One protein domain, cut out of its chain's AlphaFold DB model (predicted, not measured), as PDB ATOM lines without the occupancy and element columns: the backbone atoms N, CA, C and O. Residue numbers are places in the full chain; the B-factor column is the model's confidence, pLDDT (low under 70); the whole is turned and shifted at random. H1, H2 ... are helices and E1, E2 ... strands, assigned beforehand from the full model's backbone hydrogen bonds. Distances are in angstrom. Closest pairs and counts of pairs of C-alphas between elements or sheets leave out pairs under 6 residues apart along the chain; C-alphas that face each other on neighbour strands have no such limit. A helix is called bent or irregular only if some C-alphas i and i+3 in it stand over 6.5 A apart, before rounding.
ATOM      1  N   MET A   3     -22.327  28.159 -30.189       86.00
ATOM      2  CA  MET A   3     -23.268  28.876 -31.041       86.00
ATOM      3  C   MET A   3     -24.707  28.533 -30.670       86.00
ATOM      4  O   MET A   3     -25.029  27.386 -30.350       86.00
ATOM      5  N   SER A   4     -25.594  29.521 -30.744       83.81
ATOM      6  CA  SER A   4     -27.036  29.299 -30.675       83.81
ATOM      7  C   SER A   4     -27.559  28.648 -31.962       83.81
ATOM      8  O   SER A   4     -26.872  28.593 -32.983       83.81
ATOM      9  N   LYS A   5     -28.820  28.200 -31.946       76.19
ATOM     10  CA  LYS A   5     -29.510  27.706 -33.154       76.19
ATOM     11  C   LYS A   5     -29.545  28.720 -34.303       76.19
ATOM     12  O   LYS A   5     -29.638  28.309 -35.453       76.19
ATOM     13  N   ASP A   6     -29.447  30.009 -33.985       73.00
ATOM     14  CA  ASP A   6     -29.454  31.105 -34.957       73.00
ATOM     15  C   ASP A   6     -28.040  31.446 -35.470       73.00
ATOM     16  O   ASP A   6     -27.862  32.439 -36.171       73.00
ATOM     17  N   GLY A   7     -27.022  30.664 -35.085       73.44
ATOM     18  CA  GLY A   7     -25.629  30.862 -35.493       73.44
ATOM     19  C   GLY A   7     -24.916  32.011 -34.777       73.44
ATOM     20  O   GLY A   7     -23.810  32.371 -35.165       73.44
ATOM     21  N   LYS A   8     -25.520  32.597 -33.735       81.44
ATOM     22  CA  LYS A   8     -24.865  33.629 -32.920       81.44
ATOM     23  C   LYS A   8     -24.003  32.984 -31.848       81.44
ATOM     24  O   LYS A   8     -24.477  32.100 -31.132       81.44
ATOM     25  N   GLU A   9     -22.769  33.453 -31.721       84.06
ATOM     26  CA  GLU A   9     -21.886  33.043 -30.636       84.06
ATOM     27  C   GLU A   9     -22.421  33.510 -29.276       84.06
ATOM     28  O   GLU A   9     -22.963  34.609 -29.136       84.06
ATOM     29  N   ASN A  10     -22.276  32.647 -28.272       85.88
ATOM     30  CA  ASN A  10     -22.489  32.975 -26.873       85.88
ATOM     31  C   ASN A  10     -21.132  33.018 -26.157       85.88
ATOM     32  O   ASN A  10     -20.629  31.982 -25.724       85.88
ATOM     33  N   GLU A  11     -20.562  34.219 -26.039       85.19
ATOM     34  CA  GLU A  11     -19.233  34.453 -25.454       85.19
ATOM     35  C   GLU A  11     -19.126  33.930 -24.010       85.19
ATOM     36  O   GLU A  11     -18.165  33.238 -23.676       85.19
ATOM     37  N   GLU A  12     -20.143  34.163 -23.171       83.75
ATOM     38  CA  GLU A  12     -20.153  33.698 -21.773       83.75
ATOM     39  C   GLU A  12     -20.101  32.169 -21.675       83.75
ATOM     40  O   GLU A  12     -19.432  31.604 -20.807       83.75
ATOM     41  N   ALA A  13     -20.812  31.482 -22.572       85.12
ATOM     42  CA  ALA A  13     -20.800  30.031 -22.624       85.12
ATOM     43  C   ALA A  13     -19.487  29.504 -23.222       85.12
ATOM     44  O   ALA A  13     -18.984  28.487 -22.741       85.12
ATOM     45  N   THR A  14     -18.916  30.178 -24.229       87.81
ATOM     46  CA  THR A  14     -17.603  29.836 -24.802       87.81
ATOM     47  C   THR A  14     -16.506  29.897 -23.731       87.81
ATOM     48  O   THR A  14     -15.695  28.975 -23.650       87.81
ATOM     49  N   GLU A  15     -16.529  30.893 -22.843       87.25
ATOM     50  CA  GLU A  15     -15.533  31.069 -21.772       87.25
ATOM     51  C   GLU A  15     -15.454  29.866 -20.807       87.25
ATOM     52  O   GLU A  15     -14.383  29.541 -20.292       87.25
ATOM     53  N   LEU A  16     -16.550  29.118 -20.609       86.44
ATOM     54  CA  LEU A  16     -16.548  27.888 -19.795       86.44
ATOM     55  C   LEU A  16     -15.584  26.819 -20.340       86.44
ATOM     56  O   LEU A  16     -15.023  26.016 -19.582       86.44
ATOM     57  N   PHE A  17     -15.392  26.817 -21.657       89.06
ATOM     58  CA  PHE A  17     -14.509  25.906 -22.375       89.06
ATOM     59  C   PHE A  17     -13.073  26.446 -22.445       89.06
ATOM     60  O   PHE A  17     -12.145  25.685 -22.712       89.06
ATOM     61  N   GLU A  18     -12.831  27.711 -22.092       88.44
ATOM     62  CA  GLU A  18     -11.488  28.301 -21.979       88.44
ATOM     63  C   GLU A  18     -10.795  27.947 -20.652       88.44
ATOM     64  O   GLU A  18     -10.083  28.732 -20.028       88.44
ATOM     65  N   SER A  19     -10.973  26.706 -20.211       89.56
ATOM     66  CA  SER A  19     -10.573  26.225 -18.896       89.56
ATOM     67  C   SER A  19      -9.599  25.049 -18.989       89.56
ATOM     68  O   SER A  19      -9.491  24.339 -19.995       89.56
ATOM     69  N   LYS A  20      -8.839  24.822 -17.910       92.44
ATOM     70  CA  LYS A  20      -7.852  23.731 -17.852       92.44
ATOM     71  C   LYS A  20      -8.505  22.352 -17.986       92.44
ATOM     72  O   LYS A  20      -7.926  21.475 -18.632       92.44
ATOM     73  N   TRP A  21      -9.679  22.151 -17.382       94.62
ATOM     74  CA  TRP A  21     -10.381  20.868 -17.446       94.62
ATOM     75  C   TRP A  21     -10.759  20.533 -18.891       94.62
ATOM     76  O   TRP A  21     -10.535  19.404 -19.315       94.62
ATOM     77  N   PHE A  22     -11.221  21.515 -19.677       95.38
ATOM     78  CA  PHE A  22     -11.611  21.273 -21.063       95.38
ATOM     79  C   PHE A  22     -10.402  20.960 -21.946       95.38
ATOM     80  O   PHE A  22     -10.427  19.998 -22.707       95.38
ATOM     81  N   LYS A  23      -9.285  21.681 -21.773       95.06
ATOM     82  CA  LYS A  23      -8.020  21.354 -22.461       95.06
ATOM     83  C   LYS A  23      -7.540  19.933 -22.135       95.06
ATOM     84  O   LYS A  23      -7.078  19.218 -23.021       95.06
ATOM     85  N   SER A  24      -7.688  19.512 -20.878       96.56
ATOM     86  CA  SER A  24      -7.343  18.151 -20.442       96.56
ATOM     87  C   SER A  24      -8.287  17.116 -21.064       96.56
ATOM     88  O   SER A  24      -7.824  16.114 -21.600       96.56
ATOM     89  N   PHE A  25      -9.595  17.391 -21.075       97.31
ATOM     90  CA  PHE A  25     -10.606  16.572 -21.744       97.31
ATOM     91  C   PHE A  25     -10.287  16.374 -23.232       97.31
ATOM     92  O   PHE A  25     -10.233  15.235 -23.691       97.31
ATOM     93  N   VAL A  26     -10.005  17.456 -23.969       96.44
ATOM     94  CA  VAL A  26      -9.648  17.393 -25.395       96.44
ATOM     95  C   VAL A  26      -8.386  16.558 -25.598       96.44
ATOM     96  O   VAL A  26      -8.375  15.672 -26.449       96.44
ATOM     97  N   SER A  27      -7.349  16.758 -24.778       96.44
ATOM     98  CA  SER A  27      -6.128  15.947 -24.853       96.44
ATOM     99  C   SER A  27      -6.407  14.456 -24.643       96.44
ATOM    100  O   SER A  27      -5.898  13.632 -25.396       96.44
ATOM    101  N   TYR A  28      -7.225  14.083 -23.654       97.44
ATOM    102  CA  TYR A  28      -7.560  12.675 -23.409       97.44
ATOM    103  C   TYR A  28      -8.462  12.074 -24.490       97.44
ATOM    104  O   TYR A  28      -8.368  10.875 -24.779       97.44
ATOM    105  N   ALA A  29      -9.323  12.892 -25.092       96.94
ATOM    106  CA  ALA A  29     -10.136  12.491 -26.223       96.94
ATOM    107  C   ALA A  29      -9.254  12.215 -27.447       96.94
ATOM    108  O   ALA A  29      -9.359  11.136 -28.025       96.94
ATOM    109  N   LEU A  30      -8.322  13.107 -27.791       95.25
ATOM    110  CA  LEU A  30      -7.370  12.890 -28.888       95.25
ATOM    111  C   LEU A  30      -6.449  11.688 -28.626       95.25
ATOM    112  O   LEU A  30      -6.208  10.884 -29.528       95.25
ATOM    113  N   ASP A  31      -6.034  11.471 -27.374       95.19
ATOM    114  CA  ASP A  31      -5.288  10.275 -26.964       95.19
ATOM    115  C   ASP A  31      -6.003   8.960 -27.330       95.19
ATOM    116  O   ASP A  31      -5.344   7.936 -27.540       95.19
ATOM    117  N   SER A  32      -7.340   8.965 -27.419       95.62
ATOM    118  CA  SER A  32      -8.109   7.773 -27.797       95.62
ATOM    119  C   SER A  32      -7.784   7.288 -29.211       95.62
ATOM    120  O   SER A  32      -7.855   6.092 -29.461       95.62
ATOM    121  N   ARG A  33      -7.332   8.152 -30.131       92.31
ATOM    122  CA  ARG A  33      -6.874   7.720 -31.465       92.31
ATOM    123  C   ARG A  33      -5.625   6.841 -31.370       92.31
ATOM    124  O   ARG A  33      -5.506   5.827 -32.061       92.31
ATOM    125  N   TYR A  34      -4.710   7.188 -30.466       92.94
ATOM    126  CA  TYR A  34      -3.457   6.458 -30.285       92.94
ATOM    127  C   TYR A  34      -3.635   5.163 -29.495       92.94
ATOM    128  O   TYR A  34      -3.043   4.143 -29.854       92.94
ATOM    129  N   TRP A  35      -4.464   5.193 -28.451       93.94
ATOM    130  CA  TRP A  35      -4.729   4.043 -27.581       93.94
ATOM    131  C   TRP A  35      -5.895   3.159 -28.039       93.94
ATOM    132  O   TRP A  35      -5.997   2.025 -27.591       93.94
ATOM    133  N   GLY A  36      -6.758   3.664 -28.918       94.00
ATOM    134  CA  GLY A  36      -8.007   3.039 -29.361       94.00
ATOM    135  C   GLY A  36      -9.230   3.517 -28.572       94.00
ATOM    136  O   GLY A  36     -10.268   3.815 -29.164       94.00
ATOM    137  N   HIS A  37      -9.075   3.656 -27.252       95.56
ATOM    138  CA  HIS A  37     -10.129   4.076 -26.328       95.56
ATOM    139  C   HIS A  37      -9.578   4.932 -25.178       95.56
ATOM    140  O   HIS A  37      -8.473   4.704 -24.667       95.56
ATOM    141  N   SER A  38     -10.368   5.920 -24.758       97.06
ATOM    142  CA  SER A  38     -10.167   6.681 -23.526       97.06
ATOM    143  C   SER A  38     -11.499   6.832 -22.797       97.06
ATOM    144  O   SER A  38     -12.484   7.273 -23.386       97.06
ATOM    145  N   LEU A  39     -11.512   6.550 -21.494       97.19
ATOM    146  CA  LEU A  39     -12.628   6.883 -20.611       97.19
ATOM    147  C   LEU A  39     -12.248   8.093 -19.760       97.19
ATOM    148  O   LEU A  39     -11.280   8.041 -18.999       97.19
ATOM    149  N   ILE A  40     -12.998   9.179 -19.899       97.81
ATOM    150  CA  ILE A  40     -12.721  10.455 -19.240       97.81
ATOM    151  C   ILE A  40     -13.776  10.679 -18.164       97.81
ATOM    152  O   ILE A  40     -14.969  10.692 -18.457       97.81
ATOM    153  N   GLN A  41     -13.338  10.853 -16.924       96.94
ATOM    154  CA  GLN A  41     -14.177  11.212 -15.792       96.94
ATOM    155  C   GLN A  41     -14.182  12.732 -15.614       96.94
ATOM    156  O   GLN A  41     -13.129  13.365 -15.550       96.94
ATOM    157  N   LEU A  42     -15.375  13.306 -15.515       96.69
ATOM    158  CA  LEU A  42     -15.599  14.692 -15.133       96.69
ATOM    159  C   LEU A  42     -15.469  14.815 -13.612       96.69
ATOM    160  O   LEU A  42     -16.007  13.987 -12.873       96.69
ATOM    161  N   GLY A  43     -14.735  15.828 -13.161       94.06
ATOM    162  CA  GLY A  43     -14.624  16.181 -11.751       94.06
ATOM    163  C   GLY A  43     -15.881  16.856 -11.217       94.06
ATOM    164  O   GLY A  43     -16.831  17.105 -11.958       94.06
ATOM    165  N   ASP A  44     -15.876  17.184  -9.929       94.50
ATOM    166  CA  ASP A  44     -17.014  17.811  -9.264       94.50
ATOM    167  C   ASP A  44     -17.343  19.183  -9.869       94.50
ATOM    168  O   ASP A  44     -16.471  19.926 -10.335       94.50
ATOM    169  N   VAL A  45     -18.625  19.548  -9.829       94.38
ATOM    170  CA  VAL A  45     -19.066  20.881 -10.245       94.38
ATOM    171  C   VAL A  45     -18.789  21.870  -9.121       94.38
ATOM    172  O   VAL A  45     -19.369  21.786  -8.039       94.38
ATOM    173  N   VAL A  46     -17.917  22.833  -9.396       92.88
ATOM    174  CA  VAL A  46     -17.514  23.894  -8.471       92.88
ATOM    175  C   VAL A  46     -17.893  25.260  -9.032       92.88
ATOM    176  O   VAL A  46     -18.100  25.429 -10.232       92.88
ATOM    177  N   THR A  47     -17.995  26.261  -8.162       91.25
ATOM    178  CA  THR A  47     -18.239  27.649  -8.569       91.25
ATOM    179  C   THR A  47     -16.992  28.476  -8.296       91.25
ATOM    180  O   THR A  47     -16.585  28.612  -7.144       91.25
ATOM    181  N   ILE A  48     -16.395  29.028  -9.350       84.19
ATOM    182  CA  ILE A  48     -15.236  29.925  -9.278       84.19
ATOM    183  C   ILE A  48     -15.675  31.257  -9.882       84.19
ATOM    184  O   ILE A  48     -16.239  31.279 -10.972       84.19
ATOM    185  N   ASP A  49     -15.499  32.351  -9.141       82.25
ATOM    186  CA  ASP A  49     -15.887  33.706  -9.567       82.25
ATOM    187  C   ASP A  49     -17.350  33.822 -10.045       82.25
ATOM    188  O   ASP A  49     -17.678  34.542 -10.985       82.25
ATOM    189  N   GLY A  50     -18.255  33.081  -9.395       79.75
ATOM    190  CA  GLY A  50     -19.683  33.062  -9.731       79.75
ATOM    191  C   GLY A  50     -20.046  32.231 -10.968       79.75
ATOM    192  O   GLY A  50     -21.229  32.135 -11.293       79.75
ATOM    193  N   LYS A  51     -19.073  31.589 -11.627       84.31
ATOM    194  CA  LYS A  51     -19.282  30.713 -12.787       84.31
ATOM    195  C   LYS A  51     -19.148  29.246 -12.387       84.31
ATOM    196  O   LYS A  51     -18.207  28.862 -11.690       84.31
ATOM    197  N   MET A  52     -20.100  28.416 -12.813       89.50
ATOM    198  CA  MET A  52     -20.012  26.963 -12.635       89.50
ATOM    199  C   MET A  52     -18.948  26.396 -13.572       89.50
ATOM    200  O   MET A  52     -18.892  26.768 -14.738       89.50
ATOM    201  N   THR A  53     -18.116  25.489 -13.080       92.88
ATOM    202  CA  THR A  53     -17.066  24.818 -13.852       92.88
ATOM    203  C   THR A  53     -16.791  23.441 -13.255       92.88
ATOM    204  O   THR A  53     -17.179  23.173 -12.116       92.88
ATOM    205  N   TYR A  54     -16.139  22.555 -14.000       94.62
ATOM    206  CA  TYR A  54     -15.626  21.313 -13.422       94.62
ATOM    207  C   TYR A  54     -14.289  21.568 -12.728       94.62
ATOM    208  O   TYR A  54     -13.469  22.347 -13.224       94.62
ATOM    209  N   SER A  55     -14.049  20.897 -11.598       94.12
ATOM    210  CA  SER A  55     -12.756  20.942 -10.901       94.12
ATOM    211  C   SER A  55     -11.608  20.498 -11.810       94.12
ATOM    212  O   SER A  55     -10.539  21.110 -11.835       94.12
ATOM    213  N   ASP A  56     -11.848  19.434 -12.569       94.56
ATOM    214  CA  ASP A  56     -10.897  18.766 -13.438       94.56
ATOM    215  C   ASP A  56     -11.609  17.805 -14.402       94.56
ATOM    216  O   ASP A  56     -12.815  17.570 -14.338       94.56
ATOM    217  N   ALA A  57     -10.837  17.278 -15.345       96.56
ATOM    218  CA  ALA A  57     -11.194  16.112 -16.134       96.56
ATOM    219  C   ALA A  57     -10.031  15.134 -15.992       96.56
ATOM    220  O   ALA A  57      -8.876  15.539 -16.146       96.56
ATOM    221  N   LEU A  58     -10.322  13.876 -15.678       97.12
ATOM    222  CA  LEU A  58      -9.320  12.856 -15.398       97.12
ATOM    223  C   LEU A  58      -9.493  11.674 -16.337       97.12
ATOM    224  O   LEU A  58     -10.603  11.231 -16.622       97.12
ATOM    225  N   LEU A  59      -8.376  11.121 -16.791       97.31
ATOM    226  CA  LEU A  59      -8.385   9.861 -17.511       97.31
ATOM    227  C   LEU A  59      -8.534   8.710 -16.510       97.31
ATOM    228  O   LEU A  59      -7.672   8.518 -15.647       97.31
ATOM    229  N   VAL A  60      -9.576   7.897 -16.670       96.44
ATOM    230  CA  VAL A  60      -9.693   6.643 -15.924       96.44
ATOM    231  C   VAL A  60      -8.568   5.711 -16.389       96.44
ATOM    232  O   VAL A  60      -8.391   5.526 -17.598       96.44
ATOM    233  N   PRO A  61      -7.777   5.119 -15.474       95.56
ATOM    234  CA  PRO A  61      -6.656   4.269 -15.848       95.56
ATOM    235  C   PRO A  61      -7.065   3.177 -16.841       95.56
ATOM    236  O   PRO A  61      -7.806   2.262 -16.496       95.56
ATOM    237  N   ARG A  62      -6.531   3.237 -18.069       94.00
ATOM    238  CA  ARG A  62      -6.937   2.360 -19.187       94.00
ATOM    239  C   ARG A  62      -6.864   0.864 -18.866       94.00
ATOM    240  O   ARG A  62      -7.652   0.092 -19.383       94.00
ATOM    241  N   LYS A  63      -5.959   0.456 -17.968       93.94
ATOM    242  CA  LYS A  63      -5.813  -0.941 -17.513       93.94
ATOM    243  C   LYS A  63      -7.015  -1.474 -16.723       93.94
ATOM    244  O   LYS A  63      -7.127  -2.676 -16.539       93.94
ATOM    245  N   HIS A  64      -7.850  -0.578 -16.209       95.06
ATOM    246  CA  HIS A  64      -9.032  -0.887 -15.411       95.06
ATOM    247  C   HIS A  64     -10.322  -0.710 -16.209       95.06
ATOM    248  O   HIS A  64     -11.399  -0.966 -15.687       95.06
ATOM    249  N   VAL A  65     -10.242  -0.250 -17.454       95.00
ATOM    250  CA  VAL A  65     -11.405  -0.043 -18.309       95.00
ATOM    251  C   VAL A  65     -11.522  -1.247 -19.228       95.00
ATOM    252  O   VAL A  65     -10.534  -1.645 -19.841       95.00
ATOM    253  N   VAL A  66     -12.722  -1.815 -19.324       94.19
ATOM    254  CA  VAL A  66     -13.048  -2.881 -20.278       94.19
ATOM    255  C   VAL A  66     -14.088  -2.331 -21.261       94.19
ATOM    256  O   VAL A  66     -15.295  -2.411 -20.990       94.19
ATOM    257  N   PRO A  67     -13.643  -1.706 -22.373       93.62
ATOM    258  CA  PRO A  67     -14.513  -0.977 -23.295       93.62
ATOM    259  C   PRO A  67     -15.590  -1.844 -23.943       93.62
ATOM    260  O   PRO A  67     -16.687  -1.363 -24.231       93.62
ATOM    261  N   GLU A  68     -15.314  -3.127 -24.163       92.25
ATOM    262  CA  GLU A  68     -16.242  -4.053 -24.809       92.25
ATOM    263  C   GLU A  68     -17.538  -4.194 -24.004       92.25
ATOM    264  O   GLU A  68     -18.630  -4.189 -24.574       92.25
ATOM    265  N   TYR A  69     -17.415  -4.243 -22.676       92.50
ATOM    266  CA  TYR A  69     -18.541  -4.429 -21.759       92.50
ATOM    267  C   TYR A  69     -19.017  -3.132 -21.100       92.50
ATOM    268  O   TYR A  69     -20.071  -3.134 -20.472       92.50
ATOM    269  N   GLY A  70     -18.291  -2.021 -21.252       93.94
ATOM    270  CA  GLY A  70     -18.692  -0.748 -20.653       93.94
ATOM    271  C   GLY A  70     -18.496  -0.702 -19.135       93.94
ATOM    272  O   GLY A  70     -19.298  -0.084 -18.435       93.94
ATOM    273  N   VAL A  71     -17.463  -1.383 -18.619       95.00
ATOM    274  CA  VAL A  71     -17.223  -1.511 -17.172       95.00
ATOM    275  C   VAL A  71     -15.831  -1.054 -16.741       95.00
ATOM    276  O   VAL A  71     -14.858  -1.176 -17.488       95.00
ATOM    277  N   ILE A  72     -15.731  -0.564 -15.503       95.31
ATOM    278  CA  ILE A  72     -14.464  -0.318 -14.804       95.31
ATOM    279  C   ILE A  72     -14.247  -1.416 -13.762       95.31
ATOM    280  O   ILE A  72     -15.053  -1.568 -12.842       95.31
ATOM    281  N   ILE A  73     -13.149  -2.157 -13.869       95.56
ATOM    282  CA  ILE A  73     -12.740  -3.183 -12.905       95.56
ATOM    283  C   ILE A  73     -11.809  -2.608 -11.836       95.56
ATOM    284  O   ILE A  73     -10.999  -1.716 -12.094       95.56
ATOM    285  N   LYS A  74     -11.905  -3.123 -10.608       92.62
ATOM    286  CA  LYS A  74     -11.084  -2.631  -9.496       92.62
ATOM    287  C   LYS A  74      -9.644  -3.120  -9.614       92.62
ATOM    288  O   LYS A  74      -8.730  -2.310  -9.514       92.62
ATOM    289  N   GLU A  75      -9.452  -4.406  -9.886       92.69
ATOM    290  CA  GLU A  75      -8.138  -5.016 -10.091       92.69
ATOM    291  C   GLU A  75      -7.987  -5.495 -11.541       92.69
ATOM    292  O   GLU A  75      -8.945  -5.958 -12.149       92.69
ATOM    293  N   GLN A  76      -6.775  -5.441 -12.109       87.69
ATOM    294  CA  GLN A  76      -6.521  -5.778 -13.529       87.69
ATOM    295  C   GLN A  76      -6.815  -7.242 -13.907       87.69
ATOM    296  O   GLN A  76      -6.826  -7.577 -15.087       87.69
ATOM    297  N   GLY A  77      -7.012  -8.117 -12.919       88.50
ATOM    298  CA  GLY A  77      -7.370  -9.523 -13.120       88.50
ATOM    299  C   GLY A  77      -8.838  -9.844 -12.842       88.50
ATOM    300  O   GLY A  77      -9.206 -11.015 -12.908       88.50
ATOM    301  N   ASP A  78      -9.657  -8.852 -12.486       91.94
ATOM    302  CA  ASP A  78     -11.067  -9.082 -12.181       91.94
ATOM    303  C   ASP A  78     -11.878  -9.398 -13.444       91.94
ATOM    304  O   ASP A  78     -11.632  -8.891 -14.539       91.94
ATOM    305  N   GLU A  79     -12.907 -10.223 -13.261       92.38
ATOM    306  CA  GLU A  79     -13.922 -10.466 -14.281       92.38
ATOM    307  C   GLU A  79     -14.784  -9.214 -14.495       92.38
ATOM    308  O   GLU A  79     -15.163  -8.529 -13.539       92.38
ATOM    309  N   TRP A  80     -15.161  -8.951 -15.747       90.00
ATOM    310  CA  TRP A  80     -15.924  -7.760 -16.129       90.00
ATOM    311  C   TRP A  80     -17.277  -7.655 -15.401       90.00
ATOM    312  O   TRP A  80     -17.714  -6.550 -15.090       90.00
ATOM    313  N   GLN A  81     -17.911  -8.780 -15.038       92.75
ATOM    314  CA  GLN A  81     -19.186  -8.798 -14.304       92.75
ATOM    315  C   GLN A  81     -19.097  -8.186 -12.897       92.75
ATOM    316  O   GLN A  81     -20.123  -7.835 -12.319       92.75
ATOM    317  N   LYS A  82     -17.891  -8.091 -12.323       91.38
ATOM    318  CA  LYS A  82     -17.649  -7.470 -11.010       91.38
ATOM    319  C   LYS A  82     -17.313  -5.981 -11.120       91.38
ATOM    320  O   LYS A  82     -17.140  -5.324 -10.094       91.38
ATOM    321  N   GLY A  83     -17.175  -5.471 -12.342       91.50
ATOM    322  CA  GLY A  83     -16.880  -4.073 -12.611       91.50
ATOM    323  C   GLY A  83     -18.093  -3.160 -12.438       91.50
ATOM    324  O   GLY A  83     -19.242  -3.596 -12.380       91.50
ATOM    325  N   TYR A  84     -17.821  -1.862 -12.371       94.31
ATOM    326  CA  TYR A  84     -18.834  -0.815 -12.320       94.31
ATOM    327  C   TYR A  84     -19.233  -0.407 -13.739       94.31
ATOM    328  O   TYR A  84     -18.375   0.013 -14.514       94.31
ATOM    329  N   ASP A  85     -20.523  -0.502 -14.062       94.81
ATOM    330  CA  ASP A  85     -21.077  -0.040 -15.340       94.81
ATOM    331  C   ASP A  85     -21.019   1.494 -15.416       94.81
ATOM    332  O   ASP A  85     -21.648   2.200 -14.617       94.81
ATOM    333  N   TYR A  86     -20.262   2.005 -16.389       94.31
ATOM    334  CA  TYR A  86     -20.132   3.438 -16.638       94.31
ATOM    335  C   TYR A  86     -21.005   3.953 -17.791       94.31
ATOM    336  O   TYR A  86     -20.995   5.150 -18.056       94.31
ATOM    337  N   ARG A  87     -21.768   3.094 -18.476       92.50
ATOM    338  CA  ARG A  87     -22.685   3.469 -19.567       92.50
ATOM    339  C   ARG A  87     -24.118   3.659 -19.091       92.50
ATOM    340  O   ARG A  87     -24.766   4.617 -19.500       92.50
ATOM    341  N   ASN A  88     -24.596   2.772 -18.222       91.75
ATOM    342  CA  ASN A  88     -25.983   2.765 -17.737       91.75
ATOM    343  C   ASN A  88     -26.087   3.023 -16.229       91.75
ATOM    344  O   ASN A  88     -27.180   3.244 -15.707       91.75
ATOM    345  N   GLY A  89     -24.962   2.961 -15.517       87.75
ATOM    346  CA  GLY A  89     -24.913   3.160 -14.076       87.75
ATOM    347  C   GLY A  89     -24.868   4.634 -13.653       87.75
ATOM    348  O   GLY A  89     -24.892   5.539 -14.490       87.75
ATOM    349  N   PRO A  90     -24.721   4.898 -12.341       88.50
ATOM    350  CA  PRO A  90     -24.574   6.252 -11.792       88.50
ATOM    351  C   PRO A  90     -23.385   7.035 -12.368       88.50
ATOM    352  O   PRO A  90     -23.382   8.261 -12.355       88.50
ATOM    353  N   LEU A  91     -22.375   6.324 -12.878       91.94
ATOM    354  CA  LEU A  91     -21.183   6.905 -13.493       91.94
ATOM    355  C   LEU A  91     -21.433   7.448 -14.909       91.94
ATOM    356  O   LEU A  91     -20.632   8.240 -15.390       91.94
ATOM    357  N   SER A  92     -22.537   7.084 -15.568       92.31
ATOM    358  CA  SER A  92     -22.846   7.491 -16.952       92.31
ATOM    359  C   SER A  92     -22.916   9.001 -17.174       92.31
ATOM    360  O   SER A  92     -22.527   9.495 -18.237       92.31
ATOM    361  N   THR A  93     -23.346   9.751 -16.159       93.06
ATOM    362  CA  THR A  93     -23.373  11.219 -16.201       93.06
ATOM    363  C   THR A  93     -21.982  11.831 -16.009       93.06
ATOM    364  O   THR A  93     -21.718  12.924 -16.498       93.06
ATOM    365  N   TRP A  94     -21.071  11.107 -15.354       95.38
ATOM    366  CA  TRP A  94     -19.726  11.571 -15.000       95.38
ATOM    367  C   TRP A  94     -18.635  11.062 -15.939       95.38
ATOM    368  O   TRP A  94     -17.547  11.625 -15.963       95.38
ATOM    369  N   CYS A  95     -18.902  10.017 -16.719       95.50
ATOM    370  CA  CYS A  95     -17.932   9.405 -17.612       95.50
ATOM    371  C   CYS A  95     -18.303   9.617 -19.084       95.50
ATOM    372  O   CYS A  95     -19.452   9.448 -19.500       95.50
ATOM    373  N   ILE A  96     -17.296   9.960 -19.883       96.38
ATOM    374  CA  ILE A  96     -17.391  10.130 -21.331       96.38
ATOM    375  C   ILE A  96     -16.398   9.183 -21.995       96.38
ATOM    376  O   ILE A  96     -15.208   9.194 -21.682       96.38
ATOM    377  N   GLU A  97     -16.896   8.370 -22.920       94.94
ATOM    378  CA  GLU A  97     -16.066   7.525 -23.775       94.94
ATOM    379  C   GLU A  97     -15.631   8.290 -25.020       94.94
ATOM    380  O   GLU A  97     -16.460   8.871 -25.715       94.94
ATOM    381  N   ALA A  98     -14.338   8.237 -25.317       95.88
ATOM    382  CA  ALA A  98     -13.753   8.709 -26.560       95.88
ATOM    383  C   ALA A  98     -13.092   7.536 -27.298       95.88
ATOM    384  O   ALA A  98     -12.410   6.710 -26.682       95.88
ATOM    385  N   GLY A  99     -13.271   7.488 -28.617       91.62
ATOM    386  CA  GLY A  99     -12.785   6.403 -29.469       91.62
ATOM    387  C   GLY A  99     -13.799   5.268 -29.627       91.62
ATOM    388  O   GLY A  99     -14.988   5.431 -29.362       91.62
ATOM    389  N   GLU A 100     -13.327   4.111 -30.083       89.25
ATOM    390  CA  GLU A 100     -14.181   2.960 -30.391       89.25
ATOM    391  C   GLU A 100     -13.874   1.784 -29.466       89.25
ATOM    392  O   GLU A 100     -12.719   1.497 -29.160       89.25
ATOM    393  N   MET A 101     -14.915   1.041 -29.087       87.88
ATOM    394  CA  MET A 101     -14.821  -0.085 -28.149       87.88
ATOM    395  C   MET A 101     -13.871  -1.211 -28.589       87.88
ATOM    396  O   MET A 101     -13.294  -1.875 -27.740       87.88
ATOM    397  N   ALA A 102     -13.717  -1.434 -29.896       88.88
ATOM    398  CA  ALA A 102     -12.886  -2.505 -30.455       88.88
ATOM    399  C   ALA A 102     -11.621  -1.976 -31.153       88.88
ATOM    400  O   ALA A 102     -10.903  -2.736 -31.809       88.88
ATOM    401  N   SER A 103     -11.351  -0.669 -31.060       90.62
ATOM    402  CA  SER A 103     -10.166  -0.094 -31.685       90.62
ATOM    403  C   SER A 103      -8.918  -0.476 -30.902       90.62
ATOM    404  O   SER A 103      -8.834  -0.309 -29.691       90.62
ATOM    405  N   LEU A 104      -7.911  -0.956 -31.627       88.88
ATOM    406  CA  LEU A 104      -6.613  -1.330 -31.068       88.88
ATOM    407  C   LEU A 104      -5.624  -0.153 -30.993       88.88
ATOM    408  O   LEU A 104      -4.488  -0.323 -30.546       88.88
ATOM    409  N   GLY A 105      -6.038   1.026 -31.470       91.81
ATOM    410  CA  GLY A 105      -5.217   2.231 -31.496       91.81
ATOM    411  C   GLY A 105      -4.040   2.185 -32.476       91.81
ATOM    412  O   GLY A 105      -3.672   1.150 -33.045       91.81
ATOM    413  N   LEU A 106      -3.423   3.347 -32.684       92.06
ATOM    414  CA  LEU A 106      -2.228   3.479 -33.519       92.06
ATOM    415  C   LEU A 106      -0.977   2.903 -32.848       92.06
ATOM    416  O   LEU A 106      -0.125   2.343 -33.542       92.06
ATOM    417  N   ALA A 232     -10.647  17.823 -35.321       92.62
ATOM    418  CA  ALA A 232     -11.557  18.894 -34.949       92.62
ATOM    419  C   ALA A 232     -13.013  18.406 -35.004       92.62
ATOM    420  O   ALA A 232     -13.746  18.560 -34.023       92.62
ATOM    421  N   ASP A 233     -13.410  17.740 -36.088       94.12
ATOM    422  CA  ASP A 233     -14.722  17.115 -36.251       94.12
ATOM    423  C   ASP A 233     -14.992  16.087 -35.148       94.12
ATOM    424  O   ASP A 233     -16.036  16.131 -34.496       94.12
ATOM    425  N   PHE A 234     -14.021  15.218 -34.857       95.06
ATOM    426  CA  PHE A 234     -14.137  14.233 -33.783       95.06
ATOM    427  C   PHE A 234     -14.387  14.876 -32.413       95.06
ATOM    428  O   PHE A 234     -15.265  14.434 -31.668       95.06
ATOM    429  N   ILE A 235     -13.645  15.934 -32.072       96.25
ATOM    430  CA  ILE A 235     -13.857  16.657 -30.814       96.25
ATOM    431  C   ILE A 235     -15.196  17.392 -30.825       96.25
ATOM    432  O   ILE A 235     -15.897  17.382 -29.814       96.25
ATOM    433  N   ARG A 236     -15.586  17.996 -31.952       94.88
ATOM    434  CA  ARG A 236     -16.874  18.680 -32.090       94.88
ATOM    435  C   ARG A 236     -18.030  17.725 -31.814       94.88
ATOM    436  O   ARG A 236     -18.932  18.076 -31.053       94.88
ATOM    437  N   ASP A 237     -17.995  16.538 -32.403       95.38
ATOM    438  CA  ASP A 237     -19.048  15.538 -32.255       95.38
ATOM    439  C   ASP A 237     -19.065  14.983 -30.826       95.38
ATOM    440  O   ASP A 237     -20.110  14.967 -30.181       95.38
ATOM    441  N   LEU A 238     -17.898  14.671 -30.250       96.44
ATOM    442  CA  LEU A 238     -17.800  14.222 -28.858       96.44
ATOM    443  C   LEU A 238     -18.333  15.269 -27.865       96.44
ATOM    444  O   LEU A 238     -19.029  14.936 -26.899       96.44
ATOM    445  N   VAL A 239     -18.022  16.548 -28.083       96.00
ATOM    446  CA  VAL A 239     -18.507  17.625 -27.217       96.00
ATOM    447  C   VAL A 239     -20.021  17.774 -27.337       96.00
ATOM    448  O   VAL A 239     -20.705  17.857 -26.318       96.00
ATOM    449  N   ASN A 240     -20.554  17.769 -28.557       95.00
ATOM    450  CA  ASN A 240     -21.982  17.954 -28.799       95.00
ATOM    451  C   ASN A 240     -22.834  16.771 -28.338       95.00
ATOM    452  O   ASN A 240     -23.858  16.976 -27.686       95.00
ATOM    453  N   ASP A 241     -22.403  15.552 -28.645       94.50
ATOM    454  CA  ASP A 241     -23.196  14.346 -28.417       94.50
ATOM    455  C   ASP A 241     -23.014  13.805 -27.003       94.50
ATOM    456  O   ASP A 241     -23.916  13.166 -26.458       94.50
ATOM    457  N   SER A 242     -21.854  14.059 -26.388       94.19
ATOM    458  CA  SER A 242     -21.522  13.495 -25.084       94.19
ATOM    459  C   SER A 242     -21.303  14.518 -23.976       94.19
ATOM    460  O   SER A 242     -21.911  14.371 -22.911       94.19
ATOM    461  N   LEU A 243     -20.466  15.535 -24.175       95.25
ATOM    462  CA  LEU A 243     -20.120  16.467 -23.095       95.25
ATOM    463  C   LEU A 243     -21.274  17.416 -22.743       95.25
ATOM    464  O   LEU A 243     -21.657  17.505 -21.576       95.25
ATOM    465  N   LEU A 244     -21.860  18.090 -23.737       94.88
ATOM    466  CA  LEU A 244     -22.928  19.072 -23.525       94.88
ATOM    467  C   LEU A 244     -24.167  18.478 -22.834       94.88
ATOM    468  O   LEU A 244     -24.631  19.088 -21.868       94.88
ATOM    469  N   PRO A 245     -24.688  17.293 -23.217       94.44
ATOM    470  CA  PRO A 245     -25.828  16.695 -22.520       94.44
ATOM    471  C   PRO A 245     -25.558  16.434 -21.034       94.44
ATOM    472  O   PRO A 245     -26.431  16.672 -20.199       94.44
ATOM    473  N   ARG A 246     -24.337  16.005 -20.688       94.38
ATOM    474  CA  ARG A 246     -23.921  15.743 -19.302       94.38
ATOM    475  C   ARG A 246     -23.745  17.037 -18.512       94.38
ATOM    476  O   ARG A 246     -24.227  17.132 -17.390       94.38
ATOM    477  N   MET A 247     -23.170  18.073 -19.123       94.25
ATOM    478  CA  MET A 247     -23.125  19.415 -18.529       94.25
ATOM    479  C   MET A 247     -24.531  19.957 -18.243       94.25
ATOM    480  O   MET A 247     -24.792  20.454 -17.152       94.25
ATOM    481  N   ILE A 248     -25.472  19.811 -19.177       94.00
ATOM    482  CA  ILE A 248     -26.864  20.229 -18.954       94.00
ATOM    483  C   ILE A 248     -27.488  19.436 -17.795       94.00
ATOM    484  O   ILE A 248     -28.156  20.025 -16.947       94.00
ATOM    485  N   ALA A 249     -27.238  18.125 -17.715       92.50
ATOM    486  CA  ALA A 249     -27.709  17.288 -16.608       92.50
ATOM    487  C   ALA A 249     -27.114  17.700 -15.248       92.50
ATOM    488  O   ALA A 249     -27.791  17.601 -14.228       92.50
ATOM    489  N   HIS A 250     -25.881  18.209 -15.236       93.69
ATOM    490  CA  HIS A 250     -25.207  18.740 -14.050       93.69
ATOM    491  C   HIS A 250     -25.609  20.183 -13.685       93.69
ATOM    492  O   HIS A 250     -25.134  20.711 -12.681       93.69
ATOM    493  N   GLY A 251     -26.498  20.819 -14.458       91.25
ATOM    494  CA  GLY A 251     -27.069  22.133 -14.147       91.25
ATOM    495  C   GLY A 251     -26.467  23.315 -14.911       91.25
ATOM    496  O   GLY A 251     -26.838  24.454 -14.640       91.25
ATOM    497  N   PHE A 252     -25.581  23.079 -15.883       91.88
ATOM    498  CA  PHE A 252     -25.038  24.152 -16.718       91.88
ATOM    499  C   PHE A 252     -26.093  24.678 -17.707       91.88
ATOM    500  O   PHE A 252     -26.785  23.909 -18.383       91.88
ATOM    501  N   SER A 253     -26.173  26.001 -17.860       89.50
ATOM    502  CA  SER A 253     -27.127  26.694 -18.744       89.50
ATOM    503  C   SER A 253     -26.726  26.651 -20.227       89.50
ATOM    504  O   SER A 253     -26.594  27.682 -20.875       89.50
ATOM    505  N   LEU A 254     -26.537  25.449 -20.783       88.94
ATOM    506  CA  LEU A 254     -26.060  25.233 -22.162       88.94
ATOM    507  C   LEU A 254     -27.154  24.742 -23.125       88.94
ATOM    508  O   LEU A 254     -26.886  24.317 -24.250       88.94
ATOM    509  N   LYS A 255     -28.416  24.769 -22.691       88.62
ATOM    510  CA  LYS A 255     -29.535  24.222 -23.461       88.62
ATOM    511  C   LYS A 255     -29.750  25.008 -24.757       88.62
ATOM    512  O   LYS A 255     -30.052  26.195 -24.730       88.62
ATOM    513  N   GLY A 256     -29.687  24.307 -25.890       86.25
ATOM    514  CA  GLY A 256     -29.886  24.901 -27.216       86.25
ATOM    515  C   GLY A 256     -28.630  25.524 -27.828       86.25
ATOM    516  O   GLY A 256     -28.737  26.104 -28.907       86.25
ATOM    517  N   LEU A 257     -27.475  25.379 -27.170       91.31
ATOM    518  CA  LEU A 257     -26.169  25.716 -27.725       91.31
ATOM    519  C   LEU A 257     -25.537  24.487 -28.384       91.31
ATOM    520  O   LEU A 257     -25.791  23.352 -27.980       91.31
ATOM    521  N   ARG A 258     -24.700  24.729 -29.392       91.19
ATOM    522  CA  ARG A 258     -23.893  23.717 -30.072       91.19
ATOM    523  C   ARG A 258     -22.448  24.189 -30.143       91.19
ATOM    524  O   ARG A 258     -22.187  25.351 -30.441       91.19
ATOM    525  N   PHE A 259     -21.519  23.285 -29.889       92.25
ATOM    526  CA  PHE A 259     -20.100  23.525 -30.081       92.25
ATOM    527  C   PHE A 259     -19.742  23.449 -31.562       92.25
ATOM    528  O   PHE A 259     -20.109  22.489 -32.244       92.25
ATOM    529  N   ASN A 260     -19.021  24.460 -32.042       90.38
ATOM    530  CA  ASN A 260     -18.396  24.459 -33.355       90.38
ATOM    531  C   ASN A 260     -17.019  25.125 -33.299       90.38
ATOM    532  O   ASN A 260     -16.772  25.993 -32.452       90.38
TER     533      ASN A 260
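AT A GLANCE: This is residues 3 to 106 and 232 to 260 of the 314 residues of an uncharacterized protein of termite gut metagenome (UniProt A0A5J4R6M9). A small three-stranded sheet, E4, E1 and E5, has the two long helices H2 and H4 over one face; E1 and E4 continue past it into the hairpin E2 and E3 toward one end of the long axis, where H1 also lies. At the other end is a long loop stretch, residues 60 to 89, while residues 3 to 4 pair with E6 near H4. The printed part has 133 residues, with four named helices and six named strands in the order H1 H2 E1 E2 E3 E4 H3 E5 H4 E6. The sheet, in the order E4, E1, E5, is antiparallel, and the class is mixed, helices and strands. The whole is compact, with a radius of gyration of the C-alphas of 15.5 A, yet elongated in outline, spanning 49 by 30 by 23 A.

IN THESE COORDINATES: In the sheet, E1 is residues 37 to 42, 16.4 A long, from C-alpha 37 at (-10.129, 4.076, -26.328); E5 is residues 95 to 99, 13.3 A, and E4 residues 57 to 59. H2 is residues 20 to 35, 22.2 A, and H4 residues 232 to 249, 24.5 A, ending at C-alpha 249 at (-27.709, 17.288, -16.608). E2 is residues 45 to 48, E3 residues 51 to 54, H1 residues 11 to 15, H3 residues 90 to 93 and E6 residues 257 to 259. H3 and H4 are irregular, but only just: C-alphas 90 and 93 are 6.7 A apart, and C-alphas 241 and 244 6.8 A. H4 has a kink of 32 degrees near residue 239.

HOW THE PARTS SIT: In the sheet, N 40 and O 96 of E1 and E5 are 2.8 A apart, and N 58 and O 41 of E4 and E1 2.9 A. H2 and H4 are on the same face, making two layers, helices over a sheet. H2 runs along E1 at a height over the sheet of 7.1 A, and the closest C-alphas, of Ser 32 and Ser 38, are 4.9 A apart. H4 is over E5 at a height over the sheet of 9.4 A; the closest C-alphas, of Ile 96 and Ser 242, are 6.5 A apart. H2 and H4 only just touch, with 3 pairs of C-alphas within 8 A, the closest those of Val 26 and Ile 235 at 6.9 A, at a steep tilt of 53 degrees, opposite ways. E4, H3 and E5 form a split strand-helix-strand unit, two strands running the same way with E1 between them, its crossover right-handed; H3 only grazes the sheet with residues 91 to 93. E1 runs on into E2 at 58 degrees and E3 into E4 at 6 degrees; in the hairpin E2 and E3, N 46 and O 53 are 2.8 A apart. The closest C-alphas of H4 and E6 are those of Asn 240 and Phe 259, 6.0 A apart; E6 pairs with no named strand. H1 is apart from, among others, H2, E3 and H4. Every O i to N i+4 pair is within hydrogen-bond range in H1, 10 of 12 in H2 and 11 of 14 in H4; H3 is too short for such a pair.

THE WHOLE: The two C-alphas farthest apart, of Asp 6 and Gly 77, are 51.1 A apart. Residues 107 to 231 are not printed, and C-alphas 106 and 232 are 18.1 A apart across the cut. The link from E4 to H3 is long, 30 residues. The mean pLDDT of the printed part is 92.0, and no printed residue is under 70.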